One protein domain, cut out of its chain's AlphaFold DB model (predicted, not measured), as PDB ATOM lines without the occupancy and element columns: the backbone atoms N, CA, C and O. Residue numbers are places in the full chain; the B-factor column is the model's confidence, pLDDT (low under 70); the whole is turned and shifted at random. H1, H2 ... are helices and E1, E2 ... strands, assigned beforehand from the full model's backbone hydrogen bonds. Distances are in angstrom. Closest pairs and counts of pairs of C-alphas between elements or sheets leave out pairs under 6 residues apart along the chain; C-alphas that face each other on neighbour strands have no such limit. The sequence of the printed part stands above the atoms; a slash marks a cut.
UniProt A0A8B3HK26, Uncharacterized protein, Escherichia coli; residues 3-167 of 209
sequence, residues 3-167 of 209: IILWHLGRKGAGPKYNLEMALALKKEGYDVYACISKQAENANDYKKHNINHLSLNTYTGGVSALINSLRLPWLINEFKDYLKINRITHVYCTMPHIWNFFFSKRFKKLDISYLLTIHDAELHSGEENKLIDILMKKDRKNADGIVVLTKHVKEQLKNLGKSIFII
ATOM      1  N   ILE A   3      36.832 -15.813  13.280       97.12
ATOM      2  CA  ILE A   3      36.097 -16.893  12.614       97.12
ATOM      3  C   ILE A   3      35.105 -17.490  13.604       97.12
ATOM      4  O   ILE A   3      35.475 -17.787  14.737       97.12
ATOM      5  N   ILE A   4      33.864 -17.709  13.172       98.06
ATOM      6  CA  ILE A   4      32.905 -18.512  13.929       98.06
ATOM      7  C   ILE A   4      32.715 -19.884  13.289       98.06
ATOM      8  O   ILE A   4      32.371 -19.999  12.111       98.06
ATOM      9  N   LEU A   5      32.935 -20.928  14.083       97.19
ATOM     10  CA  LEU A   5      32.662 -22.307  13.707       97.19
ATOM     11  C   LEU A   5      31.202 -22.598  13.998       97.19
ATOM     12  O   LEU A   5      30.713 -22.365  15.100       97.19
ATOM     13  N   TRP A   6      30.489 -23.108  13.004       94.44
ATOM     14  CA  TRP A   6      29.040 -23.223  13.079       94.44
ATOM     15  C   TRP A   6      28.553 -24.646  12.813       94.44
ATOM     16  O   TRP A   6      28.755 -25.201  11.731       94.44
ATOM     17  N   HIS A   7      27.855 -25.216  13.797       94.12
ATOM     18  CA  HIS A   7      27.072 -26.430  13.617       94.12
ATOM     19  C   HIS A   7      25.886 -26.504  14.590       94.12
ATOM     20  O   HIS A   7      26.054 -26.404  15.802       94.12
ATOM     21  N   LEU A   8      24.674 -26.725  14.069       91.31
ATOM     22  CA  LEU A   8      23.434 -26.789  14.868       91.31
ATOM     23  C   LEU A   8      22.933 -28.215  15.131       91.31
ATOM     24  O   LEU A   8      21.848 -28.387  15.687       91.31
ATOM     25  N   GLY A   9      23.687 -29.239  14.731       88.88
ATOM     26  CA  GLY A   9      23.380 -30.616  15.106       88.88
ATOM     27  C   GLY A   9      23.675 -30.883  16.582       88.88
ATOM     28  O   GLY A   9      24.356 -30.111  17.257       88.88
ATOM     29  N   ARG A  10      23.121 -31.986  17.095       88.12
ATOM     30  CA  ARG A  10      23.137 -32.299  18.535       88.12
ATOM     31  C   ARG A  10      24.033 -33.471  18.919       88.12
ATOM     32  O   ARG A  10      24.594 -33.466  20.006       88.12
ATOM     33  N   LYS A  11      24.102 -34.486  18.056       87.00
ATOM     34  CA  LYS A  11      24.715 -35.786  18.349       87.00
ATOM     35  C   LYS A  11      25.607 -36.243  17.201       87.00
ATOM     36  O   LYS A  11      25.307 -35.945  16.042       87.00
ATOM     37  N   GLY A  12      26.620 -37.041  17.520       85.75
ATOM     38  CA  GLY A  12      27.441 -37.759  16.549       85.75
ATOM     39  C   GLY A  12      28.642 -36.954  16.055       85.75
ATOM     40  O   GLY A  12      29.169 -36.083  16.740       85.75
ATOM     41  N   ALA A  13      29.103 -37.254  14.839       87.25
ATOM     42  CA  ALA A  13      30.350 -36.692  14.318       87.25
ATOM     43  C   ALA A  13      30.296 -35.171  14.074       87.25
ATOM     44  O   ALA A  13      31.321 -34.509  14.192       87.25
ATOM     45  N   GLY A  14      29.123 -34.602  13.774       90.44
ATOM     46  CA  GLY A  14      28.971 -33.178  13.447       90.44
ATOM     47  C   GLY A  14      29.430 -32.228  14.565       90.44
ATOM     48  O   GLY A  14      30.342 -31.427  14.334       90.44
ATOM     49  N   PRO A  15      28.863 -32.318  15.787       91.81
ATOM     50  CA  PRO A  15      29.292 -31.487  16.914       91.81
ATOM     51  C   PRO A  15      30.767 -31.677  17.273       91.81
ATOM     52  O   PRO A  15      31.459 -30.694  17.548       91.81
ATOM     53  N   LYS A  16      31.268 -32.919  17.228       91.56
ATOM     54  CA  LYS A  16      32.677 -33.230  17.497       91.56
ATOM     55  C   LYS A  16      33.600 -32.605  16.451       91.56
ATOM     56  O   LYS A  16      34.560 -31.944  16.828       91.56
ATOM     57  N   TYR A  17      33.278 -32.728  15.162       92.94
ATOM     58  CA  TYR A  17      34.044 -32.108  14.079       92.94
ATOM     59  C   TYR A  17      34.100 -30.586  14.210       92.94
ATOM     60  O   TYR A  17      35.161 -29.994  14.027       92.94
ATOM     61  N   ASN A  18      32.984 -29.954  14.588       94.56
ATOM     62  CA  ASN A  18      32.942 -28.513  14.831       94.56
ATOM     63  C   ASN A  18      33.932 -28.076  15.925       94.56
ATOM     64  O   ASN A  18      34.693 -27.131  15.718       94.56
ATOM     65  N   LEU A  19      33.968 -28.807  17.045       94.31
ATOM     66  CA  LEU A  19      34.864 -28.515  18.163       94.31
ATOM     67  C   LEU A  19      36.336 -28.749  17.801       94.31
ATOM     68  O   LEU A  19      37.167 -27.888  18.068       94.31
ATOM     69  N   GLU A  20      36.664 -29.883  17.179       92.81
ATOM     70  CA  GLU A  20      38.046 -30.198  16.781       92.81
ATOM     71  C   GLU A  20      38.593 -29.159  15.793       92.81
ATOM     72  O   GLU A  20      39.727 -28.704  15.933       92.81
ATOM     73  N   MET A  21      37.769 -28.711  14.842       94.25
ATOM     74  CA  MET A  21      38.149 -27.639  13.922       94.25
ATOM     75  C   MET A  21      38.363 -26.305  14.651       94.25
ATOM     76  O   MET A  21      39.325 -25.593  14.368       94.25
ATOM     77  N   ALA A  22      37.499 -25.970  15.616       95.06
ATOM     78  CA  ALA A  22      37.659 -24.767  16.428       95.06
ATOM     79  C   ALA A  22      38.977 -24.790  17.224       95.06
ATOM     80  O   ALA A  22      39.693 -23.791  17.272       95.06
ATOM     81  N   LEU A  23      39.326 -25.940  17.807       93.94
ATOM     82  CA  LEU A  23      40.582 -26.133  18.534       93.94
ATOM     83  C   LEU A  23      41.801 -26.031  17.617       93.94
ATOM     84  O   LEU A  23      42.772 -25.370  17.982       93.94
ATOM     85  N   ALA A  24      41.742 -26.641  16.431       93.19
ATOM     86  CA  ALA A  24      42.814 -26.561  15.445       93.19
ATOM     87  C   ALA A  24      43.065 -25.109  15.015       93.19
ATOM     88  O   ALA A  24      44.187 -24.627  15.113       93.19
ATOM     89  N   LEU A  25      42.016 -24.367  14.645       94.00
ATOM     90  CA  LEU A  25      42.143 -22.957  14.263       94.00
ATOM     91  C   LEU A  25      42.643 -22.081  15.419       94.00
ATOM     92  O   LEU A  25      43.471 -21.196  15.216       94.00
ATOM     93  N   LYS A  26      42.194 -22.342  16.650       94.75
ATOM     94  CA  LYS A  26      42.688 -21.625  17.832       94.75
ATOM     95  C   LYS A  26      44.180 -21.884  18.062       94.75
ATOM     96  O   LYS A  26      44.906 -20.961  18.420       94.75
ATOM     97  N   LYS A  27      44.644 -23.118  17.842       93.81
ATOM     98  CA  LYS A  27      46.063 -23.492  17.949       93.81
ATOM     99  C   LYS A  27      46.929 -22.772  16.910       93.81
ATOM    100  O   LYS A  27      48.034 -22.366  17.244       93.81
ATOM    101  N   GLU A  28      46.402 -22.553  15.709       94.50
ATOM    102  CA  GLU A  28      47.050 -21.754  14.656       94.50
ATOM    103  C   GLU A  28      46.993 -20.231  14.917       94.50
ATOM    104  O   GLU A  28      47.427 -19.436  14.088       94.50
ATOM    105  N   GLY A  29      46.461 -19.793  16.065       94.69
ATOM    106  CA  GLY A  29      46.460 -18.387  16.484       94.69
ATOM    107  C   GLY A  29      45.282 -17.554  15.969       94.69
ATOM    108  O   GLY A  29      45.303 -16.327  16.096       94.69
ATOM    109  N   TYR A  30      44.242 -18.175  15.402       95.56
ATOM    110  CA  TYR A  30      43.026 -17.457  15.012       95.56
ATOM    111  C   TYR A  30      42.153 -17.097  16.224       95.56
ATOM    112  O   TYR A  30      42.082 -17.833  17.210       95.56
ATOM    113  N   ASP A  31      41.423 -15.982  16.121       96.31
ATOM    114  CA  ASP A  31      40.389 -15.614  17.093       96.31
ATOM    115  C   ASP A  31      39.103 -16.389  16.763       96.31
ATOM    116  O   ASP A  31      38.405 -16.097  15.783       96.31
ATOM    117  N   VAL A  32      38.861 -17.448  17.539       97.62
ATOM    118  CA  VAL A  32      37.847 -18.465  17.257       97.62
ATOM    119  C   VAL A  32      36.642 -18.318  18.175       97.62
ATOM    120  O   VAL A  32      36.742 -18.365  19.401       97.62
ATOM    121  N   TYR A  33      35.480 -18.250  17.538       98.19
ATOM    122  CA  TYR A  33      34.166 -18.302  18.153       98.19
ATOM    123  C   TYR A  33      33.434 -19.570  17.705       98.19
ATOM    124  O   TYR A  33      33.793 -20.184  16.699       98.19
ATOM    125  N   ALA A  34      32.362 -19.944  18.401       97.50
ATOM    126  CA  ALA A  34      31.480 -21.020  17.957       97.50
ATOM    127  C   ALA A  34      29.995 -20.644  18.023       97.50
ATOM    128  O   ALA A  34      29.565 -19.866  18.869       97.50
ATOM    129  N   CYS A  35      29.192 -21.217  17.135       96.62
ATOM    130  CA  CYS A  35      27.737 -21.192  17.199       96.62
ATOM    131  C   CYS A  35      27.232 -22.628  17.185       96.62
ATOM    132  O   CYS A  35      27.346 -23.329  16.173       96.62
ATOM    133  N   ILE A  36      26.657 -23.047  18.306       95.19
ATOM    134  CA  ILE A  36      26.280 -24.434  18.555       95.19
ATOM    135  C   ILE A  36      24.807 -24.563  18.919       95.19
ATOM    136  O   ILE A  36      24.160 -23.611  19.358       95.19
ATOM    137  N   SER A  37      24.276 -25.775  18.776       92.00
ATOM    138  CA  SER A  37      23.025 -26.132  19.435       92.00
ATOM    139  C   SER A  37      23.211 -26.124  20.953       92.00
ATOM    140  O   SER A  37      24.133 -26.749  21.474       92.00
ATOM    141  N   LYS A  38      22.279 -25.501  21.683       90.00
ATOM    142  CA  LYS A  38      22.210 -25.590  23.151       90.00
ATOM    143  C   LYS A  38      22.077 -27.039  23.645       90.00
ATOM    144  O   LYS A  38      22.417 -27.333  24.784       90.00
ATOM    145  N   GLN A  39      21.573 -27.937  22.796       89.19
ATOM    146  CA  GLN A  39      21.391 -29.361  23.077       89.19
ATOM    147  C   GLN A  39      22.519 -30.239  22.511       89.19
ATOM    148  O   GLN A  39      22.350 -31.457  22.441       89.19
ATOM    149  N   ALA A  40      23.631 -29.650  22.061       90.81
ATOM    150  CA  ALA A  40      24.788 -30.412  21.610       90.81
ATOM    151  C   ALA A  40      25.427 -31.183  22.774       90.81
ATOM    152  O   ALA A  40      25.642 -30.634  23.854       90.81
ATOM    153  N   GLU A  41      25.764 -32.451  22.541       91.19
ATOM    154  CA  GLU A  41      26.373 -33.331  23.550       91.19
ATOM    155  C   GLU A  41      27.714 -32.804  24.084       91.19
ATOM    156  O   GLU A  41      28.053 -33.025  25.243       91.19
ATOM    157  N   ASN A  42      28.435 -32.036  23.266       91.38
ATOM    158  CA  ASN A  42      29.714 -31.419  23.603       91.38
ATOM    159  C   ASN A  42      29.608 -29.916  23.922       91.38
ATOM    160  O   ASN A  42      30.621 -29.217  23.921       91.38
ATOM    161  N   ALA A  43      28.411 -29.386  24.206       90.75
ATOM    162  CA  ALA A  43      28.234 -27.952  24.463       90.75
ATOM    163  C   ALA A  43      29.117 -27.433  25.615       90.75
ATOM    164  O   ALA A  43      29.675 -26.339  25.541       90.75
ATOM    165  N   ASN A  44      29.309 -28.246  26.659       92.25
ATOM    166  CA  ASN A  44      30.160 -27.892  27.796       92.25
ATOM    167  C   ASN A  44      31.658 -27.859  27.455       92.25
ATOM    168  O   ASN A  44      32.422 -27.196  28.156       92.25
ATOM    169  N   ASP A  45      32.095 -28.532  26.390       93.00
ATOM    170  CA  ASP A  45      33.516 -28.615  26.052       93.00
ATOM    171  C   ASP A  45      34.053 -27.284  25.508       93.00
ATOM    172  O   ASP A  45      35.196 -26.923  25.783       93.00
ATOM    173  N   TYR A  46      33.210 -26.472  24.861       94.12
ATOM    174  CA  TYR A  46      33.586 -25.117  24.437       94.12
ATOM    175  C   TYR A  46      33.969 -24.226  25.624       94.12
ATOM    176  O   TYR A  46      34.937 -23.472  25.540       94.12
ATOM    177  N   LYS A  47      33.266 -24.361  26.760       92.00
ATOM    178  CA  LYS A  47      33.627 -23.665  28.005       92.00
ATOM    179  C   LYS A  47      34.965 -24.160  28.546       92.00
ATOM    180  O   LYS A  47      35.824 -23.343  28.846       92.00
ATOM    181  N   LYS A  48      35.164 -25.483  28.612       93.38
ATOM    182  CA  LYS A  48      36.421 -26.089  29.098       93.38
ATOM    183  C   LYS A  48      37.640 -25.623  28.302       93.38
ATOM    184  O   LYS A  48      38.710 -25.440  28.868       93.38
ATOM    185  N   HIS A  49      37.475 -25.415  26.998       92.88
ATOM    186  CA  HIS A  49      38.547 -24.973  26.109       92.88
ATOM    187  C   HIS A  49      38.653 -23.448  25.952       92.88
ATOM    188  O   HIS A  49      39.423 -22.974  25.109       92.88
ATOM    189  N   ASN A  50      37.919 -22.666  26.756       94.25
ATOM    190  CA  ASN A  50      37.886 -21.204  26.687       94.25
ATOM    191  C   ASN A  50      37.588 -20.701  25.263       94.25
ATOM    192  O   ASN A  50      38.329 -19.881  24.713       94.25
ATOM    193  N   ILE A  51      36.561 -21.265  24.622       95.75
ATOM    194  CA  ILE A  51      36.054 -20.818  23.322       95.75
ATOM    195  C   ILE A  51      34.751 -20.056  23.558       95.75
ATOM    196  O   ILE A  51      33.769 -20.596  24.081       95.75
ATOM    197  N   ASN A  52      34.741 -18.790  23.143       95.44
ATOM    198  CA  ASN A  52      33.541 -17.965  23.159       95.44
ATOM    199  C   ASN A  52      32.508 -18.572  22.213       95.44
ATOM    200  O   ASN A  52      32.807 -18.832  21.048       95.44
ATOM    201  N   HIS A  53      31.296 -18.820  22.702       95.62
ATOM    202  CA  HIS A  53      30.279 -19.476  21.894       95.62
ATOM    203  C   HIS A  53      28.877 -18.928  22.144       95.62
ATOM    204  O   HIS A  53      28.518 -18.564  23.263       95.62
ATOM    205  N   LEU A  54      28.081 -18.916  21.078       95.38
ATOM    206  CA  LEU A  54      26.642 -18.706  21.103       95.38
ATOM    207  C   LEU A  54      25.940 -20.068  21.099       95.38
ATOM    208  O   LEU A  54      26.214 -20.912  20.244       95.38
ATOM    209  N   SER A  55      25.020 -20.278  22.039       92.88
ATOM    210  CA  SER A  55      24.209 -21.499  22.117       92.88
ATOM    211  C   SER A  55      22.777 -21.214  21.684       92.88
ATOM    212  O   SER A  55      21.983 -20.706  22.472       92.88
ATOM    213  N   LEU A  56      22.426 -21.581  20.452       89.56
ATOM    214  CA  LEU A  56      21.076 -21.387  19.931       89.56
ATOM    215  C   LEU A  56      20.148 -22.507  20.402       89.56
ATOM    216  O   LEU A  56      20.494 -23.693  20.364       89.56
ATOM    217  N   ASN A  57      18.939 -22.141  20.827       83.56
ATOM    218  CA  ASN A  57      17.931 -23.122  21.208       83.56
ATOM    219  C   ASN A  57      17.348 -23.790  19.953       83.56
ATOM    220  O   ASN A  57      16.462 -23.249  19.294       83.56
ATOM    221  N   THR A  58      17.884 -24.959  19.606       76.88
ATOM    222  CA  THR A  58      17.395 -25.764  18.479       76.88
ATOM    223  C   THR A  58      16.219 -26.652  18.906       76.88
ATOM    224  O   THR A  58      15.579 -26.407  19.926       76.88
ATOM    225  N   TYR A  59      15.893 -27.684  18.127       67.88
ATOM    226  CA  TYR A  59      14.790 -28.600  18.407       67.88
ATOM    227  C   TYR A  59      15.257 -29.902  19.071       67.88
ATOM    228  O   TYR A  59      16.354 -30.403  18.831       67.88
ATOM    229  N   THR A  60      14.402 -30.477  19.916       59.06
ATOM    230  CA  THR A  60      14.641 -31.744  20.620       59.06
ATOM    231  C   THR A  60      14.034 -32.960  19.898       59.06
ATOM    232  O   THR A  60      14.541 -34.070  20.076       59.06
ATOM    233  N   GLY A  61      13.038 -32.744  19.023       59.84
ATOM    234  CA  GLY A  61      12.295 -33.721  18.202       59.84
ATOM    235  C   GLY A  61      11.338 -33.063  17.178       59.84
ATOM    236  O   GLY A  61      11.295 -31.837  17.086       59.84
ATOM    237  N   GLY A  62      10.552 -33.848  16.425       55.75
ATOM    238  CA  GLY A  62       9.719 -33.368  15.300       55.75
ATOM    239  C   GLY A  62       8.690 -32.282  15.651       55.75
ATOM    240  O   GLY A  62       8.622 -31.257  14.979       55.75
ATOM    241  N   VAL A  63       7.968 -32.427  16.767       53.03
ATOM    242  CA  VAL A  63       7.001 -31.408  17.235       53.03
ATOM    243  C   VAL A  63       7.712 -30.108  17.639       53.03
ATOM    244  O   VAL A  63       7.305 -29.010  17.265       53.03
ATOM    245  N   SER A  64       8.855 -30.216  18.322       59.62
ATOM    246  CA  SER A  64       9.682 -29.048  18.652       59.62
ATOM    247  C   SER A  64      10.390 -28.440  17.431       59.62
ATOM    248  O   SER A  64      10.796 -27.284  17.488       59.62
ATOM    249  N   ALA A  65      10.544 -29.181  16.326       59.59
ATOM    250  CA  ALA A  65      11.107 -28.655  15.084       59.59
ATOM    251  C   ALA A  65      10.143 -27.658  14.437       59.59
ATOM    252  O   ALA A  65      10.589 -26.605  13.985       59.59
ATOM    253  N   LEU A  66       8.833 -27.927  14.483       59.44
ATOM    254  CA  LEU A  66       7.808 -26.992  14.020       59.44
ATOM    255  C   LEU A  66       7.762 -25.733  14.904       59.44
ATOM    256  O   LEU A  66       7.893 -24.620  14.403       59.44
ATOM    257  N   ILE A  67       7.686 -25.905  16.230       60.41
ATOM    258  CA  ILE A  67       7.605 -24.788  17.191       60.41
ATOM    259  C   ILE A  67       8.872 -23.923  17.163       60.41
ATOM    260  O   ILE A  67       8.791 -22.697  17.155       60.41
ATOM    261  N   ASN A  68      10.063 -24.523  17.109       63.28
ATOM    262  CA  ASN A  68      11.298 -23.740  17.049       63.28
ATOM    263  C   ASN A  68      11.568 -23.154  15.656       63.28
ATOM    264  O   ASN A  68      12.270 -22.151  15.563       63.28
ATOM    265  N   SER A  69      10.955 -23.684  14.591       70.00
ATOM    266  CA  SER A  69      10.971 -23.010  13.284       70.00
ATOM    267  C   SER A  69      10.206 -21.680  13.318       70.00
ATOM    268  O   SER A  69      10.601 -20.744  12.628       70.00
ATOM    269  N   LEU A  70       9.189 -21.531  14.180       75.06
ATOM    270  CA  LEU A  70       8.524 -20.237  14.405       75.06
ATOM    271  C   LEU A  70       9.450 -19.215  15.087       75.06
ATOM    272  O   LEU A  70       9.333 -18.016  14.851       75.06
ATOM    273  N   ARG A  71      10.415 -19.680  15.891       81.50
ATOM    274  CA  ARG A  71      11.429 -18.834  16.548       81.50
ATOM    275  C   ARG A  71      12.620 -18.505  15.654       81.50
ATOM    276  O   ARG A  71      13.487 -17.730  16.047       81.50
ATOM    277  N   LEU A  72      12.672 -19.065  14.449       85.88
ATOM    278  CA  LEU A  72      13.806 -18.922  13.550       85.88
ATOM    279  C   LEU A  72      14.166 -17.457  13.234       85.88
ATOM    280  O   LEU A  72      15.355 -17.146  13.256       85.88
ATOM    281  N   PRO A  73      13.215 -16.520  13.014       89.19
ATOM    282  CA  PRO A  73      13.551 -15.105  12.838       89.19
ATOM    283  C   PRO A  73      14.283 -14.494  14.040       89.19
ATOM    284  O   PRO A  73      15.207 -13.705  13.849       89.19
ATOM    285  N   TRP A  74      13.905 -14.883  15.261       90.44
ATOM    286  CA  TRP A  74      14.558 -14.424  16.485       90.44
ATOM    287  C   TRP A  74      15.970 -15.003  16.613       90.44
ATOM    288  O   TRP A  74      16.910 -14.237  16.788       90.44
ATOM    289  N   LEU A  75      16.144 -16.311  16.388       91.12
ATOM    290  CA  LEU A  75      17.465 -16.963  16.394       91.12
ATOM    291  C   LEU A  75      18.416 -16.358  15.349       91.12
ATOM    292  O   LEU A  75      19.614 -16.223  15.582       91.12
ATOM    293  N   ILE A  76      17.887 -15.974  14.184       92.19
ATOM    294  CA  ILE A  76      18.660 -15.296  13.135       92.19
ATOM    295  C   ILE A  76      19.121 -13.915  13.596       92.19
ATOM    296  O   ILE A  76      20.256 -13.535  13.313       92.19
ATOM    297  N   ASN A  77      18.259 -13.160  14.279       93.12
ATOM    298  CA  ASN A  77      18.646 -11.869  14.841       93.12
ATOM    299  C   ASN A  77      19.671 -12.036  15.963       93.12
ATOM    300  O   ASN A  77      20.684 -11.354  15.922       93.12
ATOM    301  N   GLU A  78      19.480 -12.996  16.866       94.25
ATOM    302  CA  GLU A  78      20.442 -13.320  17.924       94.25
ATOM    303  C   GLU A  78      21.825 -13.660  17.343       94.25
ATOM    304  O   GLU A  78      22.837 -13.095  17.759       94.25
ATOM    305  N   PHE A  79      21.875 -14.512  16.313       95.38
ATOM    306  CA  PHE A  79      23.122 -14.831  15.617       95.38
ATOM    307  C   PHE A  79      23.751 -13.598  14.957       95.38
ATOM    308  O   PHE A  79      24.946 -13.356  15.106       95.38
ATOM    309  N   LYS A  80      22.953 -12.787  14.255       95.50
ATOM    310  CA  LYS A  80      23.418 -11.551  13.609       95.50
ATOM    311  C   LYS A  80      23.991 -10.560  14.625       95.50
ATOM    312  O   LYS A  80      25.049  -9.982  14.385       95.50
ATOM    313  N   ASP A  81      23.306 -10.363  15.744       95.94
ATOM    314  CA  ASP A  81      23.729  -9.437  16.788       95.94
ATOM    315  C   ASP A  81      25.020  -9.937  17.442       95.94
ATOM    316  O   ASP A  81      25.950  -9.154  17.639       95.94
ATOM    317  N   TYR A  82      25.150 -11.253  17.650       96.94
ATOM    318  CA  TYR A  82      26.391 -11.869  18.114       96.94
ATOM    319  C   TYR A  82      27.566 -11.636  17.152       96.94
ATOM    320  O   TYR A  82      28.648 -11.243  17.598       96.94
ATOM    321  N   LEU A  83      27.365 -11.825  15.840       96.62
ATOM    322  CA  LEU A  83      28.388 -11.526  14.828       96.62
ATOM    323  C   LEU A  83      28.803 -10.050  14.880       96.62
ATOM    324  O   LEU A  83      29.995  -9.744  14.886       96.62
ATOM    325  N   LYS A  84      27.826  -9.138  14.965       96.19
ATOM    326  CA  LYS A  84      28.055  -7.689  14.977       96.19
ATOM    327  C   LYS A  84      28.816  -7.233  16.222       96.19
ATOM    328  O   LYS A  84      29.816  -6.533  16.091       96.19
ATOM    329  N   ILE A  85      28.374  -7.648  17.411       96.81
ATOM    330  CA  ILE A  85      28.997  -7.286  18.696       96.81
ATOM    331  C   ILE A  85      30.455  -7.753  18.734       96.81
ATOM    332  O   ILE A  85      31.340  -7.008  19.150       96.81
ATOM    333  N   ASN A  86      30.726  -8.962  18.238       96.81
ATOM    334  CA  ASN A  86      32.069  -9.535  18.248       96.81
ATOM    335  C   ASN A  86      32.926  -9.138  17.034       96.81
ATOM    336  O   ASN A  86      34.116  -9.469  17.009       96.81
ATOM    337  N   ARG A  87      32.359  -8.405  16.063       95.94
ATOM    338  CA  ARG A  87      32.986  -8.018  14.783       95.94
ATOM    339  C   ARG A  87      33.484  -9.225  13.977       95.94
ATOM    340  O   ARG A  87      34.598  -9.224  13.456       95.94
ATOM    341  N   ILE A  88      32.674 -10.278  13.917       96.88
ATOM    342  CA  ILE A  88      32.978 -11.510  13.183       96.88
ATOM    343  C   ILE A  88      32.485 -11.363  11.746       96.88
ATOM    344  O   ILE A  88      31.308 -11.093  11.523       96.88
ATOM    345  N   THR A  89      33.377 -11.591  10.785       96.38
ATOM    346  CA  THR A  89      33.082 -11.490   9.345       96.38
ATOM    347  C   THR A  89      33.220 -12.814   8.595       96.38
ATOM    348  O   THR A  89      32.880 -12.887   7.421       96.38
ATOM    349  N   HIS A  90      33.704 -13.872   9.254       97.88
ATOM    350  CA  HIS A  90      33.937 -15.176   8.634       97.88
ATOM    351  C   HIS A  90      33.157 -16.259   9.375       97.88
ATOM    352  O   HIS A  90      33.335 -16.457  10.579       97.88
ATOM    353  N   VAL A  91      32.307 -16.974   8.646       98.00
ATOM    354  CA  VAL A  91      31.509 -18.090   9.145       98.00
ATOM    355  C   VAL A  91      31.974 -19.360   8.453       98.00
ATOM    356  O   VAL A  91      31.929 -19.458   7.228       98.00
ATOM    357  N   TYR A  92      32.369 -20.359   9.238       97.69
ATOM    358  CA  TYR A  92      32.712 -21.677   8.726       97.69
ATOM    359  C   TYR A  92      31.751 -22.734   9.277       97.69
ATOM    360  O   TYR A  92      31.812 -23.115  10.447       97.69
ATOM    361  N   CYS A  93      30.838 -23.210   8.428       96.69
ATOM    362  CA  CYS A  93      29.928 -24.293   8.767       96.69
ATOM    363  C   CYS A  93      30.563 -25.655   8.474       96.69
ATOM    364  O   CYS A  93      30.887 -25.990   7.332       96.69
ATOM    365  N   THR A  94      30.731 -26.461   9.519       94.69
ATOM    366  CA  THR A  94      31.460 -27.736   9.443       94.69
ATOM    367  C   THR A  94      30.584 -28.913   9.018       94.69
ATOM    368  O   THR A  94      31.094 -29.978   8.669       94.69
ATOM    369  N   MET A  95      29.263 -28.748   9.026       90.88
ATOM    370  CA  MET A  95      28.337 -29.754   8.514       90.88
ATOM    371  C   MET A  95      26.981 -29.106   8.201       90.88
ATOM    372  O   MET A  95      26.487 -28.342   9.040       90.88
ATOM    373  N   PRO A  96      26.358 -29.415   7.047       88.94
ATOM    374  CA  PRO A  96      25.099 -28.798   6.657       88.94
ATOM    375  C   PRO A  96      23.977 -29.110   7.649       88.94
ATOM    376  O   PRO A  96      23.924 -30.186   8.248       88.94
ATOM    377  N   HIS A  97      23.044 -28.177   7.795       88.19
ATOM    378  CA  HIS A  97      21.848 -28.352   8.607       88.19
ATOM    379  C   HIS A  97      20.654 -27.675   7.928       88.19
ATOM    380  O   HIS A  97      20.804 -26.650   7.265       88.19
ATOM    381  N   ILE A  98      19.450 -28.220   8.125       84.69
ATOM    382  CA  ILE A  98      18.216 -27.763   7.458       84.69
ATOM    383  C   ILE A  98      17.937 -26.264   7.655       84.69
ATOM    384  O   ILE A  98      17.379 -25.601   6.782       84.69
ATOM    385  N   TRP A  99      18.352 -25.704   8.792       88.75
ATOM    386  CA  TRP A  99      18.157 -24.286   9.080       88.75
ATOM    387  C   TRP A  99      19.202 -23.356   8.463       88.75
ATOM    388  O   TRP A  99      18.932 -22.157   8.390       88.75
ATOM    389  N   ASN A 100      20.349 -23.861   7.996       91.94
ATOM    390  CA  ASN A 100      21.466 -23.018   7.563       91.94
ATOM    391  C   ASN A 100      21.053 -22.012   6.489       91.94
ATOM    392  O   ASN A 100      21.354 -20.826   6.622       91.94
ATOM    393  N   PHE A 101      20.257 -22.455   5.508       93.25
ATOM    394  CA  PHE A 101      19.735 -21.604   4.437       93.25
ATOM    395  C   PHE A 101      19.086 -20.309   4.953       93.25
ATOM    396  O   PHE A 101      19.247 -19.235   4.366       93.25
ATOM    397  N   PHE A 102      18.337 -20.382   6.056       92.88
ATOM    398  CA  PHE A 102      17.614 -19.225   6.573       92.88
ATOM    399  C   PHE A 102      18.541 -18.167   7.174       92.88
ATOM    400  O   PHE A 102      18.183 -16.987   7.152       92.88
ATOM    401  N   PHE A 103      19.721 -18.554   7.655       94.25
ATOM    402  CA  PHE A 103      20.760 -17.618   8.078       94.25
ATOM    403  C   PHE A 103      21.596 -17.184   6.869       94.25
ATOM    404  O   PHE A 103      21.725 -15.984   6.622       94.25
ATOM    405  N   SER A 104      22.067 -18.137   6.055       95.69
ATOM    406  CA  SER A 104      23.018 -17.872   4.971       95.69
ATOM    407  C   SER A 104      22.471 -16.965   3.876       95.69
ATOM    408  O   SER A 104      23.215 -16.166   3.312       95.69
ATOM    409  N   LYS A 105      21.148 -16.950   3.655       95.19
ATOM    410  CA  LYS A 105      20.506 -16.000   2.726       95.19
ATOM    411  C   LYS A 105      20.707 -14.521   3.095       95.19
ATOM    412  O   LYS A 105      20.365 -13.646   2.302       95.19
ATOM    413  N   ARG A 106      21.186 -14.224   4.309       94.38
ATOM    414  CA  ARG A 106      21.473 -12.864   4.789       94.38
ATOM    415  C   ARG A 106      22.964 -12.534   4.817       94.38
ATOM    416  O   ARG A 106      23.280 -11.358   4.920       94.38
ATOM    417  N   PHE A 107      23.858 -13.513   4.692       95.31
ATOM    418  CA  PHE A 107      25.300 -13.313   4.877       95.31
ATOM    419  C   PHE A 107      25.903 -12.317   3.898       95.31
ATOM    420  O   PHE A 107      26.577 -11.391   4.330       95.31
ATOM    421  N   LYS A 108      25.526 -12.398   2.618       92.44
ATOM    422  CA  LYS A 108      25.965 -11.422   1.613       92.44
ATOM    423  C   LYS A 108      25.573  -9.978   1.956       92.44
ATOM    424  O   LYS A 108      26.319  -9.065   1.657       92.44
ATOM    425  N   LYS A 109      24.405  -9.759   2.577       93.62
ATOM    426  CA  LYS A 109      23.954  -8.413   2.995       93.62
ATOM    427  C   LYS A 109      24.628  -7.925   4.280       93.62
ATOM    428  O   LYS A 109      24.442  -6.776   4.655       93.62
ATOM    429  N   LEU A 110      25.302  -8.821   4.991       93.00
ATOM    430  CA  LEU A 110      25.982  -8.566   6.256       93.00
ATOM    431  C   LEU A 110      27.509  -8.564   6.080       93.00
ATOM    432  O   LEU A 110      28.214  -8.598   7.083       93.00
ATOM    433  N   ASP A 111      28.001  -8.588   4.835       95.06
ATOM    434  CA  ASP A 111      29.422  -8.703   4.487       95.06
ATOM    435  C   ASP A 111      30.127  -9.870   5.204       95.06
ATOM    436  O   ASP A 111      31.268  -9.777   5.656       95.06
ATOM    437  N   ILE A 112      29.411 -10.992   5.322       96.69
ATOM    438  CA  ILE A 112      29.909 -12.225   5.927       96.69
ATOM    439  C   ILE A 112      30.407 -13.166   4.834       96.69
ATOM    440  O   ILE A 112      29.626 -13.566   3.971       96.69
ATOM    441  N   SER A 113      31.670 -13.582   4.938       96.94
ATOM    442  CA  SER A 113      32.230 -14.674   4.141       96.94
ATOM    443  C   SER A 113      31.813 -16.025   4.722       96.94
ATOM    444  O   SER A 113      32.004 -16.280   5.915       96.94
ATOM    445  N   TYR A 114      31.241 -16.891   3.889       97.75
ATOM    446  CA  TYR A 114      30.661 -18.164   4.299       97.75
ATOM    447  C   TYR A 114      31.317 -19.364   3.619       97.75
ATOM    448  O   TYR A 114      31.163 -19.586   2.417       97.75
ATOM    449  N   LEU A 115      31.993 -20.189   4.422       97.44
ATOM    450  CA  LEU A 115      32.484 -21.502   4.018       97.44
ATOM    451  C   LEU A 115      31.551 -22.600   4.523       97.44
ATOM    452  O   LEU A 115      31.177 -22.618   5.697       97.44
ATOM    453  N   LEU A 116      31.220 -23.548   3.650       96.81
ATOM    454  CA  LEU A 116      30.378 -24.697   3.979       96.81
ATOM    455  C   LEU A 116      31.113 -26.004   3.692       96.81
ATOM    456  O   LEU A 116      31.562 -26.238   2.572       96.81
ATOM    457  N   THR A 117      31.188 -26.884   4.689       96.12
ATOM    458  CA  THR A 117      31.692 -28.247   4.503       96.12
ATOM    459  C   THR A 117      30.597 -29.163   3.980       96.12
ATOM    460  O   THR A 117      29.500 -29.200   4.536       96.12
ATOM    461  N   ILE A 118      30.909 -29.944   2.950       92.62
ATOM    462  CA  ILE A 118      30.057 -30.996   2.402       92.62
ATOM    463  C   ILE A 118      30.778 -32.333   2.581       92.62
ATOM    464  O   ILE A 118      31.881 -32.528   2.071       92.62
ATOM    465  N   HIS A 119      30.144 -33.231   3.338       86.88
ATOM    466  CA  HIS A 119      30.669 -34.569   3.626       86.88
ATOM    467  C   HIS A 119      30.388 -35.519   2.465       86.88
ATOM    468  O   HIS A 119      31.321 -36.124   1.953       86.88
ATOM    469  N   ASP A 120      29.140 -35.537   1.996       83.69
ATOM    470  CA  ASP A 120      28.675 -36.364   0.884       83.69
ATOM    471  C   ASP A 120      28.027 -35.470  -0.184       83.69
ATOM    472  O   ASP A 120      27.315 -34.510   0.138       83.69
ATOM    473  N   ALA A 121      28.300 -35.735  -1.465       73.75
ATOM    474  CA  ALA A 121      27.779 -34.913  -2.561       73.75
ATOM    475  C   ALA A 121      26.261 -35.071  -2.750       73.75
ATOM    476  O   ALA A 121      25.584 -34.091  -3.091       73.75
ATOM    477  N   GLU A 122      25.757 -36.277  -2.483       69.12
ATOM    478  CA  GLU A 122      24.367 -36.702  -2.618       69.12
ATOM    479  C   GLU A 122      23.815 -37.146  -1.259       69.12
ATOM    480  O   GLU A 122      24.529 -37.706  -0.427       69.12
ATOM    481  N   LEU A 123      22.530 -36.877  -1.025       63.22
ATOM    482  CA  LEU A 123      21.811 -37.450   0.111       63.22
ATOM    483  C   LEU A 123      21.626 -38.950  -0.143       63.22
ATOM    484  O   LEU A 123      21.268 -39.351  -1.248       63.22
ATOM    485  N   HIS A 124      21.875 -39.776   0.874       58.03
ATOM    486  CA  HIS A 124      21.761 -41.227   0.753       58.03
ATOM    487  C   HIS A 124      20.315 -41.639   0.411       58.03
ATOM    488  O   HIS A 124      19.353 -41.115   0.981       58.03
ATOM    489  N   SER A 125      20.171 -42.600  -0.507       42.44
ATOM    490  CA  SER A 125      18.879 -43.162  -0.926       42.44
ATOM    491  C   SER A 125      18.088 -43.682   0.284       42.44
ATOM    492  O   SER A 125      18.607 -44.491   1.054       42.44
ATOM    493  N   GLY A 126      16.844 -43.216   0.454       48.84
ATOM    494  CA  GLY A 126      15.956 -43.584   1.570       48.84
ATOM    495  C   GLY A 126      15.624 -42.453   2.558       48.84
ATOM    496  O   GLY A 126      14.697 -42.602   3.350       48.84
ATOM    497  N   GLU A 127      16.303 -41.300   2.491       52.41
ATOM    498  CA  GLU A 127      16.006 -40.089   3.291       52.41
ATOM    499  C   GLU A 127      15.321 -38.989   2.448       52.41
ATOM    500  O   GLU A 127      15.660 -37.804   2.510       52.41
ATOM    501  N   GLU A 128      14.359 -39.377   1.607       57.12
ATOM    502  CA  GLU A 128      13.772 -38.537   0.556       57.12
ATOM    503  C   GLU A 128      12.812 -37.457   1.081       57.12
ATOM    504  O   GLU A 128      11.599 -37.499   0.883       57.12
ATOM    505  N   ASN A 129      13.349 -36.415   1.712       72.44
ATOM    506  CA  ASN A 129      12.603 -35.181   1.907       72.44
ATOM    507  C   ASN A 129      13.062 -34.121   0.900       72.44
ATOM    508  O   ASN A 129      14.045 -33.410   1.116       72.44
ATOM    509  N   LYS A 130      12.300 -33.979  -0.195       79.38
ATOM    510  CA  LYS A 130      12.560 -32.995  -1.265       79.38
ATOM    511  C   LYS A 130      12.734 -31.569  -0.733       79.38
ATOM    512  O   LYS A 130      13.535 -30.810  -1.272       79.38
ATOM    513  N   LEU A 131      12.021 -31.194   0.333       82.12
ATOM    514  CA  LEU A 131      12.162 -29.869   0.936       82.12
ATOM    515  C   LEU A 131      13.550 -29.683   1.565       82.12
ATOM    516  O   LEU A 131      14.153 -28.625   1.399       82.12
ATOM    517  N   ILE A 132      14.062 -30.703   2.257       81.94
ATOM    518  CA  ILE A 132      15.390 -30.672   2.885       81.94
ATOM    519  C   ILE A 132      16.472 -30.535   1.816       81.94
ATOM    520  O   ILE A 132      17.321 -29.652   1.929       81.94
ATOM    521  N   ASP A 133      16.388 -31.328   0.749       83.56
ATOM    522  CA  ASP A 133      17.325 -31.254  -0.374       83.56
ATOM    523  C   ASP A 133      17.332 -29.856  -1.020       83.56
ATOM    524  O   ASP A 133      18.387 -29.245  -1.208       83.56
ATOM    525  N   ILE A 134      16.151 -29.270  -1.261       87.69
ATOM    526  CA  ILE A 134      16.037 -27.898  -1.781       87.69
ATOM    527  C   ILE A 134      16.703 -26.885  -0.837       87.69
ATOM    528  O   ILE A 134      17.417 -25.991  -1.302       87.69
ATOM    529  N   LEU A 135      16.478 -26.988   0.476       89.56
ATOM    530  CA  LEU A 135      17.077 -26.079   1.458       89.56
ATOM    531  C   LEU A 135      18.605 -26.217   1.494       89.56
ATOM    532  O   LEU A 135      19.302 -25.202   1.484       89.56
ATOM    533  N   MET A 136      19.133 -27.442   1.456       88.62
ATOM    534  CA  MET A 136      20.576 -27.699   1.424       88.62
ATOM    535  C   MET A 136      21.223 -27.191   0.129       88.62
ATOM    536  O   MET A 136      22.274 -26.550   0.176       88.62
ATOM    537  N   LYS A 137      20.580 -27.391  -1.030       89.75
ATOM    538  CA  LYS A 137      21.038 -26.842  -2.319       89.75
ATOM    539  C   LYS A 137      21.076 -25.315  -2.307       89.75
ATOM    540  O   LYS A 137      22.030 -24.713  -2.803       89.75
ATOM    541  N   LYS A 138      20.068 -24.670  -1.714       92.38
ATOM    542  CA  LYS A 138      20.050 -23.209  -1.565       92.38
ATOM    543  C   LYS A 138      21.134 -22.711  -0.606       92.38
ATOM    544  O   LYS A 138      21.760 -21.700  -0.905       92.38
ATOM    545  N   ASP A 139      21.390 -23.413   0.497       93.88
ATOM    546  CA  ASP A 139      22.495 -23.085   1.409       93.88
ATOM    547  C   ASP A 139      23.858 -23.178   0.706       93.88
ATOM    548  O   ASP A 139      24.649 -22.238   0.752       93.88
ATOM    549  N   ARG A 140      24.078 -24.255  -0.058       93.31
ATOM    550  CA  ARG A 140      25.273 -24.449  -0.894       93.31
ATOM    551  C   ARG A 140      25.479 -23.306  -1.891       93.31
ATOM    552  O   ARG A 140      26.606 -22.870  -2.099       93.31
ATOM    553  N   LYS A 141      24.402 -22.792  -2.495       93.19
ATOM    554  CA  LYS A 141      24.472 -21.648  -3.421       93.19
ATOM    555  C   LYS A 141      24.911 -20.354  -2.721       93.19
ATOM    556  O   LYS A 141      25.617 -19.551  -3.338       93.19
ATOM    557  N   ASN A 142      24.503 -20.166  -1.465       95.06
ATOM    558  CA  ASN A 142      24.834 -18.990  -0.657       95.06
ATOM    559  C   ASN A 142      26.272 -19.008  -0.118       95.06
ATOM    560  O   ASN A 142      26.763 -17.951   0.259       95.06
ATOM    561  N   ALA A 143      26.934 -20.167  -0.061       96.56
ATOM    562  CA  ALA A 143      28.332 -20.266   0.354       96.56
ATOM    563  C   ALA A 143      29.275 -19.606  -0.662       96.56
ATOM    564  O   ALA A 143      29.101 -19.755  -1.875       96.56
ATOM    565  N   ASP A 144      30.291 -18.905  -0.171       97.06
ATOM    566  CA  ASP A 144      31.346 -18.296  -0.987       97.06
ATOM    567  C   ASP A 144      32.395 -19.336  -1.399       97.06
ATOM    568  O   ASP A 144      32.966 -19.260  -2.486       97.06
ATOM    569  N   GLY A 145      32.587 -20.362  -0.568       96.88
ATOM    570  CA  GLY A 145      33.457 -21.496  -0.848       96.88
ATOM    571  C   GLY A 145      32.966 -22.777  -0.186       96.88
ATOM    572  O   GLY A 145      32.232 -22.758   0.805       96.88
ATOM    573  N   ILE A 146      33.381 -23.904  -0.752       97.31
ATOM    574  CA  ILE A 146      33.026 -25.236  -0.275       97.31
ATOM    575  C   ILE A 146      34.272 -25.942   0.235       97.31
ATOM    576  O   ILE A 146      35.309 -25.955  -0.424       97.31
ATOM    577  N   VAL A 147      34.146 -26.580   1.391       96.88
ATOM    578  CA  VAL A 147      35.129 -27.531   1.900       96.88
ATOM    579  C   VAL A 147      34.593 -28.940   1.680       96.88
ATOM    580  O   VAL A 147      33.437 -29.223   1.980       96.88
ATOM    581  N   VAL A 148      35.418 -29.838   1.166       96.00
ATOM    582  CA  VAL A 148      35.110 -31.267   1.064       96.00
ATOM    583  C   VAL A 148      36.190 -32.077   1.756       96.00
ATOM    584  O   VAL A 148      37.328 -31.628   1.901       96.00
ATOM    585  N   LEU A 149      35.840 -33.288   2.175       94.06
ATOM    586  CA  LEU A 149      36.755 -34.138   2.937       94.06
ATOM    587  C   LEU A 149      37.629 -35.033   2.052       94.06
ATOM    588  O   LEU A 149      38.644 -35.553   2.507       94.06
ATOM    589  N   THR A 150      37.243 -35.229   0.789       93.81
ATOM    590  CA  THR A 150      37.919 -36.150  -0.130       93.81
ATOM    591  C   THR A 150      37.982 -35.590  -1.548       93.81
ATOM    592  O   THR A 150      37.184 -34.737  -1.946       93.81
ATOM    593  N   LYS A 151      38.919 -36.112  -2.350       94.50
ATOM    594  CA  LYS A 151      38.977 -35.841  -3.796       94.50
ATOM    595  C   LYS A 151      37.729 -36.351  -4.521       94.50
ATOM    596  O   LYS A 151      37.252 -35.681  -5.424       94.50
ATOM    597  N   HIS A 152      37.175 -37.486  -4.095       93.25
ATOM    598  CA  HIS A 152      35.972 -38.064  -4.696       93.25
ATOM    599  C   HIS A 152      34.785 -37.089  -4.648       93.25
ATOM    600  O   HIS A 152      34.190 -36.784  -5.678       93.25
ATOM    601  N   VAL A 153      34.516 -36.506  -3.476       92.75
ATOM    602  CA  VAL A 153      33.423 -35.535  -3.305       92.75
ATOM    603  C   VAL A 153      33.706 -34.239  -4.069       92.75
ATOM    604  O   VAL A 153      32.788 -33.639  -4.625       92.75
ATOM    605  N   LYS A 154      34.977 -33.812  -4.167       94.31
ATOM    606  CA  LYS A 154      35.361 -32.677  -5.024       94.31
ATOM    607  C   LYS A 154      34.958 -32.914  -6.479       94.31
ATOM    608  O   LYS A 154      34.356 -32.030  -7.081       94.31
ATOM    609  N   GLU A 155      35.263 -34.092  -7.020       93.88
ATOM    610  CA  GLU A 155      34.937 -34.441  -8.406       93.88
ATOM    611  C   GLU A 155      33.429 -34.485  -8.654       93.88
ATOM    612  O   GLU A 155      32.959 -33.967  -9.667       93.88
ATOM    613  N   GLN A 156      32.649 -35.006  -7.704       92.44
ATOM    614  CA  GLN A 156      31.183 -34.983  -7.779       92.44
ATOM    615  C   GLN A 156      30.617 -33.550  -7.787       92.44
ATOM    616  O   GLN A 156      29.579 -33.286  -8.389       92.44
ATOM    617  N   LEU A 157      31.306 -32.602  -7.144       91.38
ATOM    618  CA  LEU A 157      30.882 -31.206  -7.025       91.38
ATOM    619  C   LEU A 157      31.560 -30.254  -8.020       91.38
ATOM    620  O   LEU A 157      31.320 -29.048  -7.951       91.38
ATOM    621  N   LYS A 158      32.364 -30.749  -8.969       90.75
ATOM    622  CA  LYS A 158      33.167 -29.905  -9.876       90.75
ATOM    623  C   LYS A 158      32.350 -28.888 -10.683       90.75
ATOM    624  O   LYS A 158      32.816 -27.784 -10.943       90.75
ATOM    625  N   ASN A 159      31.099 -29.223 -11.004       90.81
ATOM    626  CA  ASN A 159      30.191 -28.372 -11.782       90.81
ATOM    627  C   ASN A 159      29.432 -27.334 -10.933       90.81
ATOM    628  O   ASN A 159      28.544 -26.654 -11.436       90.81
ATOM    629  N   LEU A 160      29.750 -27.198  -9.640       88.81
ATOM    630  CA  LEU A 160      29.063 -26.272  -8.739       88.81
ATOM    631  C   LEU A 160      29.381 -24.790  -9.021       88.81
ATOM    632  O   LEU A 160      28.647 -23.914  -8.563       88.81
ATOM    633  N   GLY A 161      30.471 -24.498  -9.741       91.44
ATOM    634  CA  GLY A 161      30.901 -23.125 -10.034       91.44
ATOM    635  C   GLY A 161      31.356 -22.345  -8.793       91.44
ATOM    636  O   GLY A 161      31.171 -21.133  -8.715       91.44
ATOM    637  N   LYS A 162      31.898 -23.044  -7.789       92.81
ATOM    638  CA  LYS A 162      32.403 -22.481  -6.528       92.81
ATOM    639  C   LYS A 162      33.843 -22.928  -6.302       92.81
ATOM    640  O   LYS A 162      34.232 -23.995  -6.770       92.81
ATOM    641  N   SER A 163      34.607 -22.158  -5.534       95.94
ATOM    642  CA  SER A 163      35.913 -22.605  -5.042       95.94
ATOM    643  C   SER A 163      35.731 -23.802  -4.107       95.94
ATOM    644  O   SER A 163      34.964 -23.717  -3.146       95.94
ATOM    645  N   ILE A 164      36.419 -24.914  -4.394       96.75
ATOM    646  CA  ILE A 164      36.348 -26.152  -3.604       96.75
ATOM    647  C   ILE A 164      37.720 -26.488  -3.019       96.75
ATOM    648  O   ILE A 164      38.674 -26.780  -3.752       96.75
ATOM    649  N   PHE A 165      37.784 -26.514  -1.693       96.50
ATOM    650  CA  PHE A 165      38.961 -26.849  -0.903       96.50
ATOM    651  C   PHE A 165      38.831 -28.263  -0.345       96.50
ATOM    652  O   PHE A 165      37.749 -28.666   0.075       96.50
ATOM    653  N   ILE A 166      39.931 -29.014  -0.320       95.88
ATOM    654  CA  ILE A 166      39.959 -30.332   0.317       95.88
ATOM    655  C   ILE A 166      40.608 -30.171   1.685       95.88
ATOM    656  O   ILE A 166      41.794 -29.866   1.764       95.88
ATOM    657  N   ILE A 167      39.834 -30.395   2.743       93.69
ATOM    658  CA  ILE A 167      40.329 -30.461   4.118       93.69
ATOM    659  C   ILE A 167      39.911 -31.830   4.654       93.69
ATOM    660  O   ILE A 167      38.748 -32.000   5.023       93.69
TER     661      ILE A 167
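AT A GLANCE: This is residues 3 to 167 of the 209 residues of an uncharacterized protein of Escherichia coli (UniProt A0A8B3HK26). A strongly twisted sheet of seven parallel strands runs through the middle, with H1 over one face and H4 and H7 over the opposite face, three layers in all, while H8 covers E6 near one edge. Two stretches stick out from this body: residues 61 to 66, of which 62 to 66 belong to H3, and residues 124 to 130. The printed part has 165 residues, with eight named helices and seven named strands in the order E1 H1 E2 H2 E3 H3 H4 E4 H5 H6 E5 H7 E6 H8 E7; across the sheet the order is E3 E2 E1 E4 E5 E6 E7. The class is mixed, helices and strands, and the whole is compact and rounded, with a radius of gyration of the C-alphas of 15.3 A and spans of 41 by 38 by 32 A.

HOW THE PARTS SIT: E1, residues 3 to 7, H1, residues 13 to 27, and E2, residues 31 to 37, form a strand-helix-strand unit, two parallel neighbour strands with a helix between them in the chain, and its crossover is right-handed. N 5 and O 33 are 2.9 A apart, within hydrogen-bond range. H1 is on the sheet at a height of 8.9 A, over E2 and E1, along the strands; its closest C-alphas to E1 are those of Ala 22 and Leu 5, 6.2 A apart. H2, residues 43 to 48, only grazes the sheet and leads to the edge strand E3, residues 52 to 56, in a second right-handed unit; N 36 and O 54 are 2.9 A apart. H3, residues 62 to 70, is not on the sheet and meets H4, residues 72 to 86, only through their link. H4 is on the opposite face from H1, at a height of 8.1 A over E2, and runs along the strands at 15 degrees to E2 on the local plane. E3, H3, H4 and E4, residues 90 to 93, make a split right-handed unit, with E2 and E1 between its strands; N 6 and O 92 are 2.9 A apart. H5, residues 100 to 104, only just touches H4, with 3 pairs of C-alphas within 8 A, the closest being Ile 76 and Phe 103 at 5.9 A. H5 and H6, residues 107 to 110, each only graze the sheet, and with E5, residues 113 to 118, they complete a right-handed unit from E4; N 93 and O 115 are 2.8 A apart. H7, residues 130 to 142, touches H5, with the C-alphas of Phe 101 and Asp 139 4.4 A apart; it is on the same face as H4, over E5 at a height of 12.2 A. Right-handed units follow through H7 to E6, residues 145 to 148, and through H8, residues 151 to 156, to the edge strand E7, residues 163 to 166. N 118 and O 147 are 2.8 A apart, as are N 148 and O 165. H8 is over E6 at a height of 8.3 A. Every O i to N i+4 pair is within hydrogen-bond range in H1, H3, H4, H5, H7 and H8; H2 has 1 of 2, and H6 is too short for one.

IN THESE COORDINATES: E1 begins at C-alpha 3, (36.097, -16.893, 12.614). H1 is 20.8 A long, E2 20.4 A, H4 21.1 A, H7 18.6 A and E5 16.6 A. H4 begins at C-alpha 72, (13.806, -18.922, 13.550), and E7 ends at C-alpha 166, (39.959, -30.332, 0.317).

THE WHOLE: The C-alphas farthest apart, those of Gly 29 and Gly 126, are 42.3 A apart. The printed part has no cut; the link from E5 to H7, 11 residues, is long. Mean pLDDT of the printed part is 88.8, and residues 59 to 68 and 122 to 128 are under 70.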